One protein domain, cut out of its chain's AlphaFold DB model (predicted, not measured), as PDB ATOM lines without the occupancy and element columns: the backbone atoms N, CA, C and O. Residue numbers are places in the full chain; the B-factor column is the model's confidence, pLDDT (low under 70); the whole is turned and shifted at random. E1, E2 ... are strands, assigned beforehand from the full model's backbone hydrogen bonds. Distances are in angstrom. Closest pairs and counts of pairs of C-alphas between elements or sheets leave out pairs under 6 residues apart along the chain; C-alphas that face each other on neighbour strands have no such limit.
ATOM      1  N   GLN A   6     177.848 128.660 223.399       41.25
ATOM      2  CA  GLN A   6     179.130 129.105 223.946       41.25
ATOM      3  C   GLN A   6     178.873 130.347 224.806       41.25
ATOM      4  O   GLN A   6     178.367 131.353 224.307       41.25
ATOM      5  N   VAL A   7     179.163 130.241 226.102       48.84
ATOM      6  CA  VAL A   7     179.229 131.402 226.989       48.84
ATOM      7  C   VAL A   7     180.508 132.131 226.611       48.84
ATOM      8  O   VAL A   7     181.595 131.567 226.730       48.84
ATOM      9  N   VAL A   8     180.373 133.347 226.096       51.38
ATOM     10  CA  VAL A   8     181.516 134.213 225.798       51.38
ATOM     11  C   VAL A   8     181.637 135.190 226.960       51.38
ATOM     12  O   VAL A   8     180.646 135.809 227.345       51.38
ATOM     13  N   ALA A   9     182.828 135.296 227.545       56.81
ATOM     14  CA  ALA A   9     183.125 136.330 228.526       56.81
ATOM     15  C   ALA A   9     183.385 137.647 227.786       56.81
ATOM     16  O   ALA A   9     184.204 137.693 226.866       56.81
ATOM     17  N   VAL A  10     182.684 138.708 228.177       51.25
ATOM     18  CA  VAL A  10     182.952 140.063 227.683       51.25
ATOM     19  C   VAL A  10     183.642 140.835 228.792       51.25
ATOM     20  O   VAL A  10     183.114 140.913 229.899       51.25
ATOM     21  N   HIS A  11     184.804 141.406 228.494       53.69
ATOM     22  CA  HIS A  11     185.542 142.247 229.428       53.69
ATOM     23  C   HIS A  11     185.300 143.719 229.099       53.69
ATOM     24  O   HIS A  11     185.479 144.145 227.957       53.69
ATOM     25  N   TYR A  12     184.913 144.489 230.107       44.94
ATOM     26  CA  TYR A  12     184.813 145.942 230.047       44.94
ATOM     27  C   TYR A  12     185.739 146.534 231.101       44.94
ATOM     28  O   TYR A  12     185.684 146.128 232.259       44.94
ATOM     29  N   SER A  13     186.589 147.474 230.702       46.41
ATOM     30  CA  SER A  13     187.478 148.191 231.613       46.41
ATOM     31  C   SER A  13     187.047 149.649 231.657       46.41
ATOM     32  O   SER A  13     187.059 150.326 230.627       46.41
ATOM     33  N   ASP A  14     186.634 150.106 232.837       56.75
ATOM     34  CA  ASP A  14     186.326 151.509 233.092       56.75
ATOM     35  C   ASP A  14     187.534 152.158 233.762       56.75
ATOM     36  O   ASP A  14     187.777 151.971 234.956       56.75
ATOM     37  N   GLY A  15     188.345 152.839 232.953       48.41
ATOM     38  CA  GLY A  15     189.491 153.602 233.423       48.41
ATOM     39  C   GLY A  15     189.048 154.962 233.944       48.41
ATOM     40  O   GLY A  15     188.353 155.697 233.241       48.41
ATOM     41  N   ASN A  16     189.487 155.320 235.145       64.06
ATOM     42  CA  ASN A  16     189.315 156.660 235.670       64.06
ATOM     43  C   ASN A  16     190.501 157.567 235.265       64.06
ATOM     44  O   ASN A  16     191.605 157.086 234.989       64.06
ATOM     45  N   PRO A  17     190.305 158.894 235.229       62.53
ATOM     46  CA  PRO A  17     191.362 159.873 234.956       62.53
ATOM     47  C   PRO A  17     192.628 159.795 235.814       62.53
ATOM     48  O   PRO A  17     193.643 160.393 235.456       62.53
ATOM     49  N   ARG A  18     192.572 159.102 236.953       74.81
ATOM     50  CA  ARG A  18     193.706 158.888 237.860       74.81
ATOM     51  C   ARG A  18     194.534 157.651 237.482       74.81
ATOM     52  O   ARG A  18     195.525 157.365 238.143       74.81
ATOM     53  N   GLY A  19     194.168 156.952 236.403       71.31
ATOM     54  CA  GLY A  19     194.894 155.800 235.862       71.31
ATOM     55  C   GLY A  19     194.515 154.460 236.493       71.31
ATOM     56  O   GLY A  19     195.142 153.449 236.179       71.31
ATOM     57  N   TYR A  20     193.495 154.435 237.350       76.38
ATOM     58  CA  TYR A  20     192.944 153.205 237.909       76.38
ATOM     59  C   TYR A  20     191.831 152.676 237.020       76.38
ATOM     60  O   TYR A  20     191.149 153.450 236.352       76.38
ATOM     61  N   ALA A  21     191.624 151.364 237.015       75.19
ATOM     62  CA  ALA A  21     190.570 150.758 236.221       75.19
ATOM     63  C   ALA A  21     189.808 149.710 237.021       75.19
ATOM     64  O   ALA A  21     190.411 148.916 237.740       75.19
ATOM     65  N   THR A  22     188.489 149.685 236.840       76.12
ATOM     66  CA  THR A  22     187.662 148.549 237.251       76.12
ATOM     67  C   THR A  22     187.377 147.690 236.027       76.12
ATOM     68  O   THR A  22     186.822 148.171 235.039       76.12
ATOM     69  N   THR A  23     187.749 146.413 236.086       78.62
ATOM     70  CA  THR A  23     187.459 145.452 235.019       78.62
ATOM     71  C   THR A  23     186.245 144.622 235.397       78.62
ATOM     72  O   THR A  23     186.286 143.855 236.352       78.62
ATOM     73  N   THR A  24     185.171 144.737 234.625       78.69
ATOM     74  CA  THR A  24     183.971 143.916 234.785       78.69
ATOM     75  C   THR A  24     183.903 142.866 233.686       78.69
ATOM     76  O   THR A  24     184.017 143.172 232.498       78.69
ATOM     77  N   THR A  25     183.719 141.617 234.088       79.88
ATOM     78  CA  THR A  25     183.475 140.479 233.207       79.88
ATOM     79  C   THR A  25     181.992 140.154 233.230       79.88
ATOM     80  O   THR A  25     181.426 139.975 234.307       79.88
ATOM     81  N   TYR A  26     181.379 140.057 232.054       78.81
ATOM     82  CA  TYR A  26     179.957 139.766 231.895       78.81
ATOM     83  C   TYR A  26     179.724 138.386 231.291       78.81
ATOM     84  O   TYR A  26     180.482 137.922 230.431       78.81
ATOM     85  N   ARG A  27     178.618 137.762 231.700       79.06
ATOM     86  CA  ARG A  27     178.054 136.591 231.030       79.06
ATOM     87  C   ARG A  27     177.314 137.043 229.774       79.06
ATOM     88  O   ARG A  27     176.422 137.880 229.856       79.06
ATOM     89  N   ALA A  28     177.639 136.443 228.630       71.06
ATOM     90  CA  ALA A  28     176.950 136.717 227.375       71.06
ATOM     91  C   ALA A  28     176.680 135.434 226.570       71.06
ATOM     92  O   ALA A  28     177.435 134.456 226.645       71.06
ATOM     93  N   PHE A  29     175.599 135.437 225.783       73.62
ATOM     94  CA  PHE A  29     175.221 134.322 224.913       73.62
ATOM     95  C   PHE A  29     175.176 134.771 223.453       73.62
ATOM     96  O   PHE A  29     174.339 135.587 223.081       73.62
ATOM     97  N   ALA A  30     176.030 134.176 222.617       62.88
ATOM     98  CA  ALA A  30     176.124 134.396 221.165       62.88
ATOM     99  C   ALA A  30     176.563 135.801 220.689       62.88
ATOM    100  O   ALA A  30     177.208 135.882 219.648       62.88
ATOM    101  N   ALA A  31     176.284 136.875 221.430       55.22
ATOM    102  CA  ALA A  31     176.755 138.236 221.160       55.22
ATOM    103  C   ALA A  31     177.180 138.932 222.466       55.22
ATOM    104  O   ALA A  31     176.702 138.521 223.525       55.22
ATOM    105  N   PRO A  32     178.055 139.957 222.428       61.31
ATOM    106  CA  PRO A  32     178.439 140.696 223.626       61.31
ATOM    107  C   PRO A  32     177.233 141.329 224.336       61.31
ATOM    108  O   PRO A  32     176.409 141.978 223.697       61.31
ATOM    109  N   GLN A  33     177.139 141.144 225.654       58.25
ATOM    110  CA  GLN A  33     176.102 141.716 226.518       58.25
ATOM    111  C   GLN A  33     176.744 142.232 227.810       58.25
ATOM    112  O   GLN A  33     177.699 141.631 228.301       58.25
ATOM    113  N   TYR A  34     176.203 143.323 228.361       65.31
ATOM    114  CA  TYR A  34     176.765 144.045 229.513       65.31
ATOM    115  C   TYR A  34     175.801 144.110 230.714       65.31
ATOM    116  O   TYR A  34     175.923 144.981 231.560       65.31
ATOM    117  N   GLN A  35     174.830 143.193 230.790       64.94
ATOM    118  CA  GLN A  35     173.761 143.227 231.804       64.94
ATOM    119  C   GLN A  35     173.996 142.282 232.997       64.94
ATOM    120  O   GLN A  35     173.402 142.467 234.051       64.94
ATOM    121  N   GLN A  36     174.833 141.247 232.843       75.06
ATOM    122  CA  GLN A  36     175.046 140.206 233.864       75.06
ATOM    123  C   GLN A  36     176.520 140.130 234.273       75.06
ATOM    124  O   GLN A  36     177.246 139.261 233.774       75.06
ATOM    125  N   PRO A  37     177.003 141.048 235.130       83.56
ATOM    126  CA  PRO A  37     178.377 141.012 235.616       83.56
ATOM    127  C   PRO A  37     178.591 139.749 236.452       83.56
ATOM    128  O   PRO A  37     177.802 139.478 237.345       83.56
ATOM    129  N   THR A  38     179.637 138.973 236.179       88.50
ATOM    130  CA  THR A  38     180.008 137.767 236.943       88.50
ATOM    131  C   THR A  38     181.246 137.972 237.803       88.50
ATOM    132  O   THR A  38     181.419 137.284 238.802       88.50
ATOM    133  N   HIS A  39     182.120 138.899 237.410       90.44
ATOM    134  CA  HIS A  39     183.342 139.215 238.140       90.44
ATOM    135  C   HIS A  39     183.700 140.686 237.937       90.44
ATOM    136  O   HIS A  39     183.778 141.143 236.797       90.44
ATOM    137  N   ILE A  40     183.920 141.412 239.025       89.69
ATOM    138  CA  ILE A  40     184.328 142.815 239.046       89.69
ATOM    139  C   ILE A  40     185.660 142.877 239.787       89.69
ATOM    140  O   ILE A  40     185.713 142.599 240.983       89.69
ATOM    141  N   ALA A  41     186.720 143.229 239.070       90.69
ATOM    142  CA  ALA A  41     188.042 143.473 239.619       90.69
ATOM    143  C   ALA A  41     188.249 144.977 239.750       90.69
ATOM    144  O   ALA A  41     188.420 145.673 238.745       90.69
ATOM    145  N   SER A  42     188.202 145.467 240.981       91.00
ATOM    146  CA  SER A  42     188.424 146.868 241.311       91.00
ATOM    147  C   SER A  42     189.838 147.092 241.862       91.00
ATOM    148  O   SER A  42     190.521 146.133 242.231       91.00
ATOM    149  N   PRO A  43     190.307 148.352 241.911       91.19
ATOM    150  CA  PRO A  43     191.545 148.709 242.601       91.19
ATOM    151  C   PRO A  43     191.570 148.262 244.070       91.19
ATOM    152  O   PRO A  43     190.542 147.891 244.636       91.19
ATOM    153  N   GLU A  44     192.752 148.324 244.687       93.56
ATOM    154  CA  GLU A  44     192.994 147.881 246.072       93.56
ATOM    155  C   GLU A  44     192.744 146.378 246.305       93.56
ATOM    156  O   GLU A  44     192.375 145.957 247.400       93.56
ATOM    157  N   ASP A  45     192.936 145.564 245.258       89.88
ATOM    158  CA  ASP A  45     192.710 144.112 245.256       89.88
ATOM    159  C   ASP A  45     191.302 143.705 245.735       89.88
ATOM    160  O   ASP A  45     191.107 142.620 246.295       89.88
ATOM    161  N   VAL A  46     190.306 144.565 245.489       95.38
ATOM    162  CA  VAL A  46     188.899 144.300 245.807       95.38
ATOM    163  C   VAL A  46     188.235 143.587 244.637       95.38
ATOM    164  O   VAL A  46     188.039 144.148 243.557       95.38
ATOM    165  N   MET A  47     187.846 142.340 244.868       96.69
ATOM    166  CA  MET A  47     187.156 141.503 243.897       96.69
ATOM    167  C   MET A  47     185.708 141.301 244.325       96.69
ATOM    168  O   MET A  47     185.435 141.028 245.491       96.69
ATOM    169  N   THR A  48     184.775 141.407 243.381       95.56
ATOM    170  CA  THR A  48     183.363 141.065 243.596       95.56
ATOM    171  C   THR A  48     182.918 140.022 242.579       95.56
ATOM    172  O   THR A  48     182.949 140.260 241.374       95.56
ATOM    173  N   GLU A  49     182.483 138.861 243.054       96.56
ATOM    174  CA  GLU A  49     181.943 137.778 242.232       96.56
ATOM    175  C   GLU A  49     180.429 137.680 242.382       96.56
ATOM    176  O   GLU A  49     179.896 137.720 243.492       96.56
ATOM    177  N   LEU A  50     179.738 137.511 241.254       94.38
ATOM    178  CA  LEU A  50     178.294 137.324 241.213       94.38
ATOM    179  C   LEU A  50     177.966 136.008 240.511       94.38
ATOM    180  O   LEU A  50     178.389 135.766 239.377       94.38
ATOM    181  N   MET A  51     177.175 135.170 241.177       94.75
ATOM    182  CA  MET A  51     176.650 133.937 240.588       94.75
ATOM    183  C   MET A  51     175.175 134.091 240.248       94.75
ATOM    184  O   MET A  51     174.444 134.802 240.936       94.75
ATOM    185  N   TYR A  52     174.746 133.386 239.202       92.19
ATOM    186  CA  TYR A  52     173.383 133.436 238.687       92.19
ATOM    187  C   TYR A  52     172.798 132.037 238.553       92.19
ATOM    188  O   TYR A  52     173.501 131.097 238.167       92.19
ATOM    189  N   ASP A  53     171.496 131.915 238.786       90.06
ATOM    190  CA  ASP A  53     170.755 130.698 238.475       90.06
ATOM    191  C   ASP A  53     170.440 130.579 236.964       90.06
ATOM    192  O   ASP A  53     170.923 131.332 236.107       90.06
ATOM    193  N   THR A  54     169.634 129.577 236.609       87.94
ATOM    194  CA  THR A  54     169.180 129.342 235.230       87.94
ATOM    195  C   THR A  54     168.178 130.380 234.724       87.94
ATOM    196  O   THR A  54     168.018 130.500 233.512       87.94
ATOM    197  N   PHE A  55     167.518 131.110 235.624       85.44
ATOM    198  CA  PHE A  55     166.581 132.200 235.330       85.44
ATOM    199  C   PHE A  55     167.257 133.567 235.355       85.44
ATOM    200  O   PHE A  55     166.584 134.582 235.218       85.44
ATOM    201  N   THR A  56     168.588 133.593 235.473       86.38
ATOM    202  CA  THR A  56     169.408 134.801 235.523       86.38
ATOM    203  C   THR A  56     169.200 135.662 236.764       86.38
ATOM    204  O   THR A  56     169.612 136.820 236.790       86.38
ATOM    205  N   ASN A  57     168.644 135.086 237.830       87.12
ATOM    206  CA  ASN A  57     168.601 135.751 239.122       87.12
ATOM    207  C   ASN A  57     169.960 135.631 239.820       87.12
ATOM    208  O   ASN A  57     170.576 134.564 239.802       87.12
ATOM    209  N   VAL A  58     170.408 136.699 240.482       92.50
ATOM    210  CA  VAL A  58     171.652 136.693 241.272       92.50
ATOM    211  C   VAL A  58     171.467 135.810 242.504       92.50
ATOM    212  O   VAL A  58     170.629 136.119 243.347       92.50
ATOM    213  N   THR A  59     172.248 134.741 242.649       95.81
ATOM    214  CA  THR A  59     172.186 133.819 243.797       95.81
ATOM    215  C   THR A  59     173.209 134.134 244.874       95.81
ATOM    216  O   THR A  59     172.967 133.857 246.044       95.81
ATOM    217  N   THR A  60     174.361 134.687 244.507       96.94
ATOM    218  CA  THR A  60     175.380 135.106 245.475       96.94
ATOM    219  C   THR A  60     176.090 136.350 244.990       96.94
ATOM    220  O   THR A  60     176.306 136.506 243.788       96.94
ATOM    221  N   ILE A  61     176.508 137.176 245.941       96.38
ATOM    222  CA  ILE A  61     177.425 138.291 245.728       96.38
ATOM    223  C   ILE A  61     178.520 138.148 246.777       96.38
ATOM    224  O   ILE A  61     178.238 138.224 247.972       96.38
ATOM    225  N   THR A  62     179.751 137.909 246.346       97.25
ATOM    226  CA  THR A  62     180.892 137.725 247.246       97.25
ATOM    227  C   THR A  62     181.917 138.801 246.977       97.25
ATOM    228  O   THR A  62     182.487 138.834 245.890       97.25
ATOM    229  N   GLN A  63     182.182 139.645 247.972       96.81
ATOM    230  CA  GLN A  63     183.308 140.569 247.939       96.81
ATOM    231  C   GLN A  63     184.473 139.981 248.736       96.81
ATOM    232  O   GLN A  63     184.271 139.406 249.811       96.81
ATOM    233  N   TYR A  64     185.685 140.077 248.200       96.75
ATOM    234  CA  TYR A  64     186.887 139.556 248.839       96.75
ATOM    235  C   TYR A  64     188.148 140.294 248.387       96.75
ATOM    236  O   TYR A  64     188.182 140.924 247.335       96.75
ATOM    237  N   GLY A  65     189.197 140.172 249.195       96.12
ATOM    238  CA  GLY A  65     190.511 140.770 248.969       96.12
ATOM    239  C   GLY A  65     191.318 140.765 250.267       96.12
ATOM    240  O   GLY A  65     190.752 140.603 251.347       96.12
ATOM    241  N   GLY A  66     192.649 140.859 250.192       90.94
ATOM    242  CA  GLY A  66     193.499 140.926 251.394       90.94
ATOM    243  C   GLY A  66     193.327 139.768 252.399       90.94
ATOM    244  O   GLY A  66     193.585 139.942 253.586       90.94
ATOM    245  N   GLY A  67     192.853 138.596 251.954       92.19
ATOM    246  CA  GLY A  67     192.547 137.445 252.818       92.19
ATOM    247  C   GLY A  67     191.191 137.499 253.540       92.19
ATOM    248  O   GLY A  67     190.877 136.579 254.294       92.19
ATOM    249  N   LEU A  68     190.381 138.532 253.300       95.00
ATOM    250  CA  LEU A  68     189.018 138.683 253.811       95.00
ATOM    251  C   LEU A  68     187.992 138.330 252.734       95.00
ATOM    252  O   LEU A  68     188.251 138.472 251.539       95.00
ATOM    253  N   SER A  69     186.814 137.882 253.160       95.19
ATOM    254  CA  SER A  69     185.688 137.616 252.270       95.19
ATOM    255  C   SER A  69     184.374 137.740 253.025       95.19
ATOM    256  O   SER A  69     184.267 137.304 254.169       95.19
ATOM    257  N   GLN A  70     183.372 138.304 252.363       95.19
ATOM    258  CA  GLN A  70     182.010 138.385 252.861       95.19
ATOM    259  C   GLN A  70     181.045 138.080 251.711       95.19
ATOM    260  O   GLN A  70     181.267 138.467 250.563       95.19
ATOM    261  N   THR A  71     179.977 137.344 252.012       95.69
ATOM    262  CA  THR A  71     179.020 136.860 251.011       95.69
ATOM    263  C   THR A  71     177.603 137.258 251.378       95.69
ATOM    264  O   THR A  71     177.156 137.051 252.504       95.69
ATOM    265  N   GLU A  72     176.882 137.767 250.388       95.75
ATOM    266  CA  GLU A  72     175.432 137.855 250.387       95.75
ATOM    267  C   GLU A  72     174.853 136.673 249.612       95.75
ATOM    268  O   GLU A  72     175.158 136.470 248.436       95.75
ATOM    269  N   LEU A  73     174.015 135.883 250.276       95.62
ATOM    270  CA  LEU A  73     173.288 134.770 249.676       95.62
ATOM    271  C   LEU A  73     171.867 135.207 249.331       95.62
ATOM    272  O   LEU A  73     171.164 135.729 250.188       95.62
ATOM    273  N   ARG A  74     171.406 134.902 248.120       96.12
ATOM    274  CA  ARG A  74     170.039 135.152 247.661       96.12
ATOM    275  C   ARG A  74     169.369 133.853 247.235       96.12
ATOM    276  O   ARG A  74     170.001 132.971 246.651       96.12
ATOM    277  N   ARG A  75     168.079 133.716 247.534       95.69
ATOM    278  CA  ARG A  75     167.256 132.588 247.075       95.69
ATOM    279  C   ARG A  75     165.905 133.085 246.593       95.69
ATOM    280  O   ARG A  75     165.390 134.072 247.111       95.69
ATOM    281  N   TYR A  76     165.330 132.347 245.655       94.25
ATOM    282  CA  TYR A  76     164.087 132.708 244.988       94.25
ATOM    283  C   TYR A  76     163.038 131.618 245.184       94.25
ATOM    284  O   TYR A  76     163.375 130.440 245.349       94.25
ATOM    285  N   ASP A  77     161.772 132.019 245.238       91.12
ATOM    286  CA  ASP A  77     160.655 131.090 245.351       91.12
ATOM    287  C   ASP A  77     160.297 130.475 243.986       91.12
ATOM    288  O   ASP A  77     160.939 130.731 242.968       91.12
ATOM    289  N   SER A  78     159.259 129.637 243.946       89.75
ATOM    290  CA  SER A  78     158.811 128.990 242.705       89.75
ATOM    291  C   SER A  78     158.281 129.959 241.639       89.75
ATOM    292  O   SER A  78     158.047 129.529 240.514       89.75
ATOM    293  N   HIS A  79     158.059 131.230 241.985       89.94
ATOM    294  CA  HIS A  79     157.627 132.298 241.083       89.94
ATOM    295  C   HIS A  79     158.773 133.270 240.753       89.94
ATOM    296  O   HIS A  79     158.520 134.318 240.169       89.94
ATOM    297  N   ASN A  80     160.024 132.923 241.091       90.75
ATOM    298  CA  ASN A  80     161.218 133.756 240.929       90.75
ATOM    299  C   ASN A  80     161.225 135.054 241.761       90.75
ATOM    300  O   ASN A  80     162.012 135.953 241.475       90.75
ATOM    301  N   ASN A  81     160.425 135.152 242.827       90.62
ATOM    302  CA  ASN A  81     160.528 136.276 243.763       90.62
ATOM    303  C   ASN A  81     161.650 136.026 244.778       90.62
ATOM    304  O   ASN A  81     161.797 134.905 245.271       90.62
ATOM    305  N   LEU A  82     162.416 137.062 245.136       93.00
ATOM    306  CA  LEU A  82     163.497 136.980 246.127       93.00
ATOM    307  C   LEU A  82     162.938 136.663 247.521       93.00
ATOM    308  O   LEU A  82     162.453 137.550 248.203       93.00
ATOM    309  N   CYS A  83     163.027 135.420 247.984       94.44
ATOM    310  CA  CYS A  83     162.422 134.992 249.251       94.44
ATOM    311  C   CYS A  83     163.390 134.947 250.437       94.44
ATOM    312  O   CYS A  83     162.965 134.736 251.576       94.44
ATOM    313  N   PHE A  84     164.691 135.100 250.192       95.50
ATOM    314  CA  PHE A  84     165.697 135.101 251.247       95.50
ATOM    315  C   PHE A  84     166.944 135.876 250.832       95.50
ATOM    316  O   PHE A  84     167.465 135.662 249.736       95.50
ATOM    317  N   VAL A  85     167.451 136.691 251.754       94.31
ATOM    318  CA  VAL A  85     168.768 137.331 251.706       94.31
ATOM    319  C   VAL A  85     169.521 136.938 252.971       94.31
ATOM    320  O   VAL A  85     168.983 137.063 254.066       94.31
ATOM    321  N   GLY A  86     170.748 136.439 252.852       93.56
ATOM    322  CA  GLY A  86     171.564 136.053 254.000       93.56
ATOM    323  C   GLY A  86     172.905 136.763 254.014       93.56
ATOM    324  O   GLY A  86     173.634 136.685 253.024       93.56
ATOM    325  N   ARG A  87     173.231 137.414 255.133       92.38
ATOM    326  CA  ARG A  87     174.525 138.058 255.374       92.38
ATOM    327  C   ARG A  87     174.941 137.908 256.836       92.38
ATOM    328  O   ARG A  87     174.126 138.027 257.748       92.38
ATOM    329  N   ASN A  88     176.235 137.714 257.076       90.50
ATOM    330  CA  ASN A  88     176.743 137.542 258.443       90.50
ATOM    331  C   ASN A  88     176.824 138.861 259.233       90.50
ATOM    332  O   ASN A  88     176.761 138.845 260.461       90.50
ATOM    333  N   ASP A  89     176.956 139.994 258.541       90.94
ATOM    334  CA  ASP A  89     177.121 141.319 259.152       90.94
ATOM    335  C   ASP A  89     175.804 141.930 259.614       90.94
ATOM    336  O   ASP A  89     175.759 142.637 260.615       90.94
ATOM    337  N   THR A  90     174.709 141.618 258.941       90.06
ATOM    338  CA  THR A  90     173.422 142.306 259.115       90.06
ATOM    339  C   THR A  90     172.275 141.350 259.414       90.06
ATOM    340  O   THR A  90     171.145 141.772 259.635       90.06
ATOM    341  N   GLY A  91     172.577 140.055 259.511       90.50
ATOM    342  CA  GLY A  91     171.579 139.021 259.713       90.50
ATOM    343  C   GLY A  91     170.879 138.641 258.414       90.50
ATOM    344  O   GLY A  91     171.209 139.102 257.320       90.50
ATOM    345  N   ASN A  92     169.905 137.748 258.540       93.31
ATOM    346  CA  ASN A  92     169.180 137.225 257.395       93.31
ATOM    347  C   ASN A  92     167.818 137.907 257.270       93.31
ATOM    348  O   ASN A  92     167.222 138.325 258.259       93.31
ATOM    349  N   VAL A  93     167.300 137.964 256.052       93.25
ATOM    350  CA  VAL A  93     165.978 138.488 255.729       93.25
ATOM    351  C   VAL A  93     165.214 137.421 254.967       93.25
ATOM    352  O   VAL A  93     165.715 136.845 254.005       93.25
ATOM    353  N   GLN A  94     163.993 137.148 255.398       94.88
ATOM    354  CA  GLN A  94     163.058 136.266 254.721       94.88
ATOM    355  C   GLN A  94     161.892 137.106 254.224       94.88
ATOM    356  O   GLN A  94     161.349 137.907 254.983       94.88
ATOM    357  N   LEU A  95     161.511 136.905 252.968       93.75
ATOM    358  CA  LEU A  95     160.460 137.663 252.305       93.75
ATOM    359  C   LEU A  95     159.415 136.707 251.741       93.75
ATOM    360  O   LEU A  95     159.736 135.613 251.260       93.75
ATOM    361  N   LYS A  96     158.155 137.131 251.778       94.75
ATOM    362  CA  LYS A  96     157.047 136.390 251.186       94.75
ATOM    363  C   LYS A  96     156.161 137.317 250.386       94.75
ATOM    364  O   LYS A  96     155.742 138.346 250.893       94.75
ATOM    365  N   TYR A  97     155.817 136.881 249.182       92.88
ATOM    366  CA  TYR A  97     154.979 137.625 248.254       92.88
ATOM    367  C   TYR A  97     153.632 136.937 248.041       92.88
ATOM    368  O   TYR A  97     153.510 135.713 248.213       92.88
ATOM    369  N   ASN A  98     152.627 137.727 247.667       90.25
ATOM    370  CA  ASN A  98     151.341 137.225 247.198       90.25
ATOM    371  C   ASN A  98     151.417 136.813 245.714       90.25
ATOM    372  O   ASN A  98     152.474 136.851 245.088       90.25
ATOM    373  N   LEU A  99     150.280 136.408 245.140       89.00
ATOM    374  CA  LEU A  99     150.195 135.999 243.733       89.00
ATOM    375  C   LEU A  99     150.403 137.151 242.733       89.00
ATOM    376  O   LEU A  99     150.641 136.878 241.562       89.00
ATOM    377  N   LEU A 100     150.300 138.406 243.179       87.44
ATOM    378  CA  LEU A 100     150.527 139.606 242.369       87.44
ATOM    379  C   LEU A 100     151.986 140.088 242.429       87.44
ATOM    380  O   LEU A 100     152.335 141.035 241.734       87.44
ATOM    381  N   GLY A 101     152.844 139.441 243.227       87.06
ATOM    382  CA  GLY A 101     154.234 139.863 243.426       87.06
ATOM    383  C   GLY A 101     154.406 140.970 244.470       87.06
ATOM    384  O   GLY A 101     155.488 141.534 244.583       87.06
ATOM    385  N   GLU A 102     153.375 141.268 245.263       87.44
ATOM    386  CA  GLU A 102     153.441 142.248 246.351       87.44
ATOM    387  C   GLU A 102     153.963 141.580 247.631       87.44
ATOM    388  O   GLU A 102     153.580 140.447 247.951       87.44
ATOM    389  N   LEU A 103     154.848 142.259 248.369       90.31
ATOM    390  CA  LEU A 103     155.472 141.735 249.587       90.31
ATOM    391  C   LEU A 103     154.415 141.602 250.686       90.31
ATOM    392  O   LEU A 103     153.993 142.599 251.221       90.31
ATOM    393  N   GLN A 104     153.993 140.408 251.085       93.62
ATOM    394  CA  GLN A 104     153.015 140.235 252.173       93.62
ATOM    395  C   GLN A 104     153.628 140.413 253.555       93.62
ATOM    396  O   GLN A 104     153.013 140.984 254.454       93.62
ATOM    397  N   TRP A 105     154.820 139.859 253.757       95.06
ATOM    398  CA  TRP A 105     155.542 139.998 255.010       95.06
ATOM    399  C   TRP A 105     157.037 139.817 254.811       95.06
ATOM    400  O   TRP A 105     157.487 139.114 253.901       95.06
ATOM    401  N   GLN A 106     157.798 140.418 255.720       94.06
ATOM    402  CA  GLN A 106     159.234 140.218 255.840       94.06
ATOM    403  C   GLN A 106     159.626 139.947 257.291       94.06
ATOM    404  O   GLN A 106     159.018 140.471 258.220       94.06
ATOM    405  N   ALA A 107     160.667 139.151 257.494       93.94
ATOM    406  CA  ALA A 107     161.251 138.894 258.804       93.94
ATOM    407  C   ALA A 107     162.769 139.061 258.716       93.94
ATOM    408  O   ALA A 107     163.411 138.406 257.897       93.94
ATOM    409  N   GLN A 108     163.326 139.948 259.541       91.75
ATOM    410  CA  GLN A 108     164.762 140.230 259.603       91.75
ATOM    411  C   GLN A 108     165.375 139.636 260.880       91.75
ATOM    412  O   GLN A 108     164.728 139.602 261.926       91.75
ATOM    413  N   GLY A 109     166.635 139.208 260.810       86.50
ATOM    414  CA  GLY A 109     167.384 138.614 261.916       86.50
ATOM    415  C   GLY A 109     167.464 137.087 261.829       86.50
ATOM    416  O   GLY A 109     168.035 136.536 260.886       86.50
ATOM    417  N   HIS A 110     166.942 136.379 262.836       75.94
ATOM    418  CA  HIS A 110     167.062 134.918 262.978       75.94
ATOM    419  C   HIS A 110     166.123 134.121 262.051       75.94
ATOM    420  O   HIS A 110     165.252 133.374 262.498       75.94
ATOM    421  N   VAL A 111     166.339 134.233 260.745       80.69
ATOM    422  CA  VAL A 111     165.704 133.402 259.711       80.69
ATOM    423  C   VAL A 111     166.774 132.643 258.929       80.69
ATOM    424  O   VAL A 111     167.911 133.089 258.848       80.69
ATOM    425  N   SER A 112     166.471 131.462 258.386       81.19
ATOM    426  CA  SER A 112     167.508 130.570 257.819       81.19
ATOM    427  C   SER A 112     167.258 130.108 256.382       81.19
ATOM    428  O   SER A 112     168.143 129.520 255.755       81.19
ATOM    429  N   SER A 113     166.059 130.328 255.842       85.25
ATOM    430  CA  SER A 113     165.701 129.882 254.493       85.25
ATOM    431  C   SER A 113     164.446 130.572 253.969       85.25
ATOM    432  O   SER A 113     163.707 131.204 254.722       85.25
ATOM    433  N   CYS A 114     164.162 130.387 252.679       86.56
ATOM    434  CA  CYS A 114     162.816 130.598 252.164       86.56
ATOM    435  C   CYS A 114     161.859 129.623 252.849       86.56
ATOM    436  O   CYS A 114     162.130 128.427 252.926       86.56
ATOM    437  N   GLY A 115     160.741 130.125 253.350       73.69
ATOM    438  CA  GLY A 115     159.781 129.337 254.109       73.69
ATOM    439  C   GLY A 115     158.384 129.899 253.918       73.69
ATOM    440  O   GLY A 115     158.200 131.102 253.777       73.69
ATOM    441  N   GLY A 116     157.391 129.010 253.864       71.12
ATOM    442  CA  GLY A 116     155.993 129.405 253.676       71.12
ATOM    443  C   GLY A 116     155.282 129.817 254.967       71.12
ATOM    444  O   GLY A 116     154.248 130.471 254.896       71.12
ATOM    445  N   THR A 117     155.813 129.435 256.135       84.56
ATOM    446  CA  THR A 117     155.208 129.771 257.433       84.56
ATOM    447  C   THR A 117     155.734 131.115 257.909       84.56
ATOM    448  O   THR A 117     156.945 131.278 258.033       84.56
ATOM    449  N   LYS A 118     154.821 132.048 258.185       89.62
ATOM    450  CA  LYS A 118     155.128 133.395 258.675       89.62
ATOM    451  C   LYS A 118     155.797 133.335 260.064       89.62
ATOM    452  O   LYS A 118     155.177 132.807 260.992       89.62
ATOM    453  N   PRO A 119     157.024 133.863 260.237       90.69
ATOM    454  CA  PRO A 119     157.652 134.004 261.553       90.69
ATOM    455  C   PRO A 119     156.853 134.909 262.504       90.69
ATOM    456  O   PRO A 119     156.182 135.837 262.066       90.69
ATOM    457  N   VAL A 120     156.969 134.687 263.819       90.31
ATOM    458  CA  VAL A 120     156.238 135.475 264.841       90.31
ATOM    459  C   VAL A 120     156.609 136.962 264.810       90.31
ATOM    460  O   VAL A 120     155.753 137.804 265.027       90.31
ATOM    461  N   HIS A 121     157.866 137.281 264.500       91.25
ATOM    462  CA  HIS A 121     158.379 138.651 264.395       91.25
ATOM    463  C   HIS A 121     158.315 139.206 262.958       91.25
ATOM    464  O   HIS A 121     159.007 140.170 262.639       91.25
ATOM    465  N   ALA A 122     157.545 138.575 262.065       94.44
ATOM    466  CA  ALA A 122     157.407 139.050 260.696       94.44
ATOM    467  C   ALA A 122     156.524 140.301 260.632       94.44
ATOM    468  O   ALA A 122     155.385 140.289 261.101       94.44
ATOM    469  N   VAL A 123     157.053 141.339 259.995       96.62
ATOM    470  CA  VAL A 123     156.378 142.599 259.697       96.62
ATOM    471  C   VAL A 123     155.513 142.408 258.457       96.62
ATOM    472  O   VAL A 123     156.009 141.966 257.416       96.62
ATOM    473  N   GLU A 124     154.225 142.712 258.561       97.38
ATOM    474  CA  GLU A 124     153.265 142.576 257.463       97.38
ATOM    475  C   GLU A 124     153.143 143.858 256.663       97.38
ATOM    476  O   GLU A 124     153.181 144.943 257.226       97.38
ATOM    477  N   HIS A 125     152.934 143.716 255.362       95.12
ATOM    478  CA  HIS A 125     152.619 144.818 254.469       95.12
ATOM    479  C   HIS A 125     151.255 144.534 253.844       95.12
ATOM    480  O   HIS A 125     150.987 143.451 253.318       95.12
ATOM    481  N   VAL A 126     150.363 145.507 253.963       96.44
ATOM    482  CA  VAL A 126     148.973 145.416 253.526       96.44
ATOM    483  C   VAL A 126     148.778 146.404 252.397       96.44
ATOM    484  O   VAL A 126     149.123 147.573 252.550       96.44
ATOM    485  N   TYR A 127     148.188 145.950 251.298       91.62
ATOM    486  CA  TYR A 127     147.924 146.763 250.116       91.62
ATOM    487  C   TYR A 127     146.428 147.045 249.970       91.62
ATOM    488  O   TYR A 127     145.584 146.307 250.493       91.62
ATOM    489  N   ASP A 128     146.093 148.141 249.300       87.94
ATOM    490  CA  ASP A 128     144.729 148.415 248.861       87.94
ATOM    491  C   ASP A 128     144.363 147.596 247.604       87.94
ATOM    492  O   ASP A 128     145.123 146.761 247.117       87.94
ATOM    493  N   ASN A 129     143.158 147.801 247.073       87.94
ATOM    494  CA  ASN A 129     142.688 147.114 245.868       87.94
ATOM    495  C   ASN A 129     143.322 147.627 244.560       87.94
ATOM    496  O   ASN A 129     143.017 147.076 243.502       87.94
ATOM    497  N   LEU A 130     144.143 148.677 244.620       83.62
ATOM    498  CA  LEU A 130     144.915 149.233 243.508       83.62
ATOM    499  C   LEU A 130     146.396 148.812 243.567       83.62
ATOM    500  O   LEU A 130     147.149 149.148 242.658       83.62
ATOM    501  N   GLY A 131     146.797 148.066 244.602       83.19
ATOM    502  CA  GLY A 131     148.168 147.609 244.820       83.19
ATOM    503  C   GLY A 131     149.075 148.640 245.495       83.19
ATOM    504  O   GLY A 131     150.291 148.461 245.538       83.19
ATOM    505  N   ASN A 132     148.518 149.722 246.054       81.38
ATOM    506  CA  ASN A 132     149.301 150.678 246.836       81.38
ATOM    507  C   ASN A 132     149.483 150.172 248.266       81.38
ATOM    508  O   ASN A 132     148.554 149.618 248.860       81.38
ATOM    509  N   LEU A 133     150.661 150.404 248.849       83.50
ATOM    510  CA  LEU A 133     150.915 150.085 250.252       83.50
ATOM    511  C   LEU A 133     149.989 150.924 251.145       83.50
ATOM    512  O   LEU A 133     150.010 152.150 251.104       83.50
ATOM    513  N   LYS A 134     149.182 150.244 251.956       91.88
ATOM    514  CA  LYS A 134     148.180 150.826 252.853       91.88
ATOM    515  C   LYS A 134     148.608 150.772 254.314       91.88
ATOM    516  O   LYS A 134     148.287 151.682 255.073       91.88
ATOM    517  N   ALA A 135     149.297 149.713 254.732       96.50
ATOM    518  CA  ALA A 135     149.812 149.614 256.093       96.50
ATOM    519  C   ALA A 135     151.050 148.721 256.189       96.50
ATOM    520  O   ALA A 135     151.200 147.775 255.415       96.50
ATOM    521  N   VAL A 136     151.889 149.005 257.180       97.12
ATOM    522  CA  VAL A 136     152.970 148.146 257.657       97.12
ATOM    523  C   VAL A 136     152.678 147.822 259.117       97.12
ATOM    524  O   VAL A 136     152.708 148.715 259.961       97.12
ATOM    525  N   ASN A 137     152.375 146.556 259.404       98.19
ATOM    526  CA  ASN A 137     151.988 146.117 260.741       98.19
ATOM    527  C   ASN A 137     153.139 145.373 261.413       98.19
ATOM    528  O   ASN A 137     153.670 144.393 260.871       98.19
TER     529      ASN A 137
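AT A GLANCE: This is residues 6 to 137 of the 725 residues of the protein "RHS repeat-associated protein" of Pseudidiomarina maritima (UniProt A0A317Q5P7). The model is one long, single-layer sheet of eleven strands laid side by side in chain order, a twisted and curled ribbon with no helix over either face. The strands zigzag from one edge, E1, to the other, E11, mostly through tight turns, with one larger loop between E9 and E10. The printed part has 132 residues, with no named helix and strands E1 to E11 in a sheet of that same order, antiparallel throughout; the class is all strand. The whole is loose, with a radius of gyration of the C-alphas of 18.5 A and spans of 51 by 36 by 29 A.

HOW THE PARTS SIT: The sheet is a meander, each strand the antiparallel neighbour of the one before: E1, residues 7 to 15; E2, 21 to 29; E3, 37 to 42; E4, 46 to 52; E5, 58 to 65; E6, 68 to 76; E7, 82 to 87; E8, 91 to 97; E9, 103 to 109; E10, 123 to 127; and E11, 133 to 137. From edge to edge the strands' lines turn by 89 degrees and the way across the sheet turns by 61 degrees. E6 has staggered pairing, with E5 over residues 68 to 73 and with E7 over 73 to 76. In the hairpin E5 and E6, at 177 degrees between directions, N 72 and O 61 are within hydrogen-bond range at 2.8 A. In the hairpin E6 and E7, at 164 degrees, N 86 and O 73 are 2.8 A apart. Toward one edge, the hairpin E1 and E2 stands at 157 degrees, with N 24 and O 12 at 2.8 A. Toward the other, E9 and E10 pair at 164 degrees, with N 123 and O 106 at 2.8 A, and E10 and E11 at 156 degrees, with N 134 and O 126 at 2.7 A. The edge strands E1 and E11 are apart.

IN THESE COORDINATES: E6 measures 27.1 A from first to last C-alpha, E1 25.3 A, E2 25.2 A, E5 20.8 A, and E4 and E8 20.2 A each. E1 begins at C-alpha 7, (179.229, 131.402, 226.989). E6 begins at C-alpha 68, (189.018, 138.683, 253.811). E11 ends at C-alpha 137, (151.988, 146.117, 260.741).

THE WHOLE: The two C-alphas farthest apart, those of Gly 19 and Asn 129, are 53.9 A apart. The printed part has no cut. The link from E9 to E10, residues 110 to 122, is long; that from E2 to E3 is short but not tight. The mean pLDDT of the printed part is 84.8, and residues 6 to 17 and 30 to 35 are under 70.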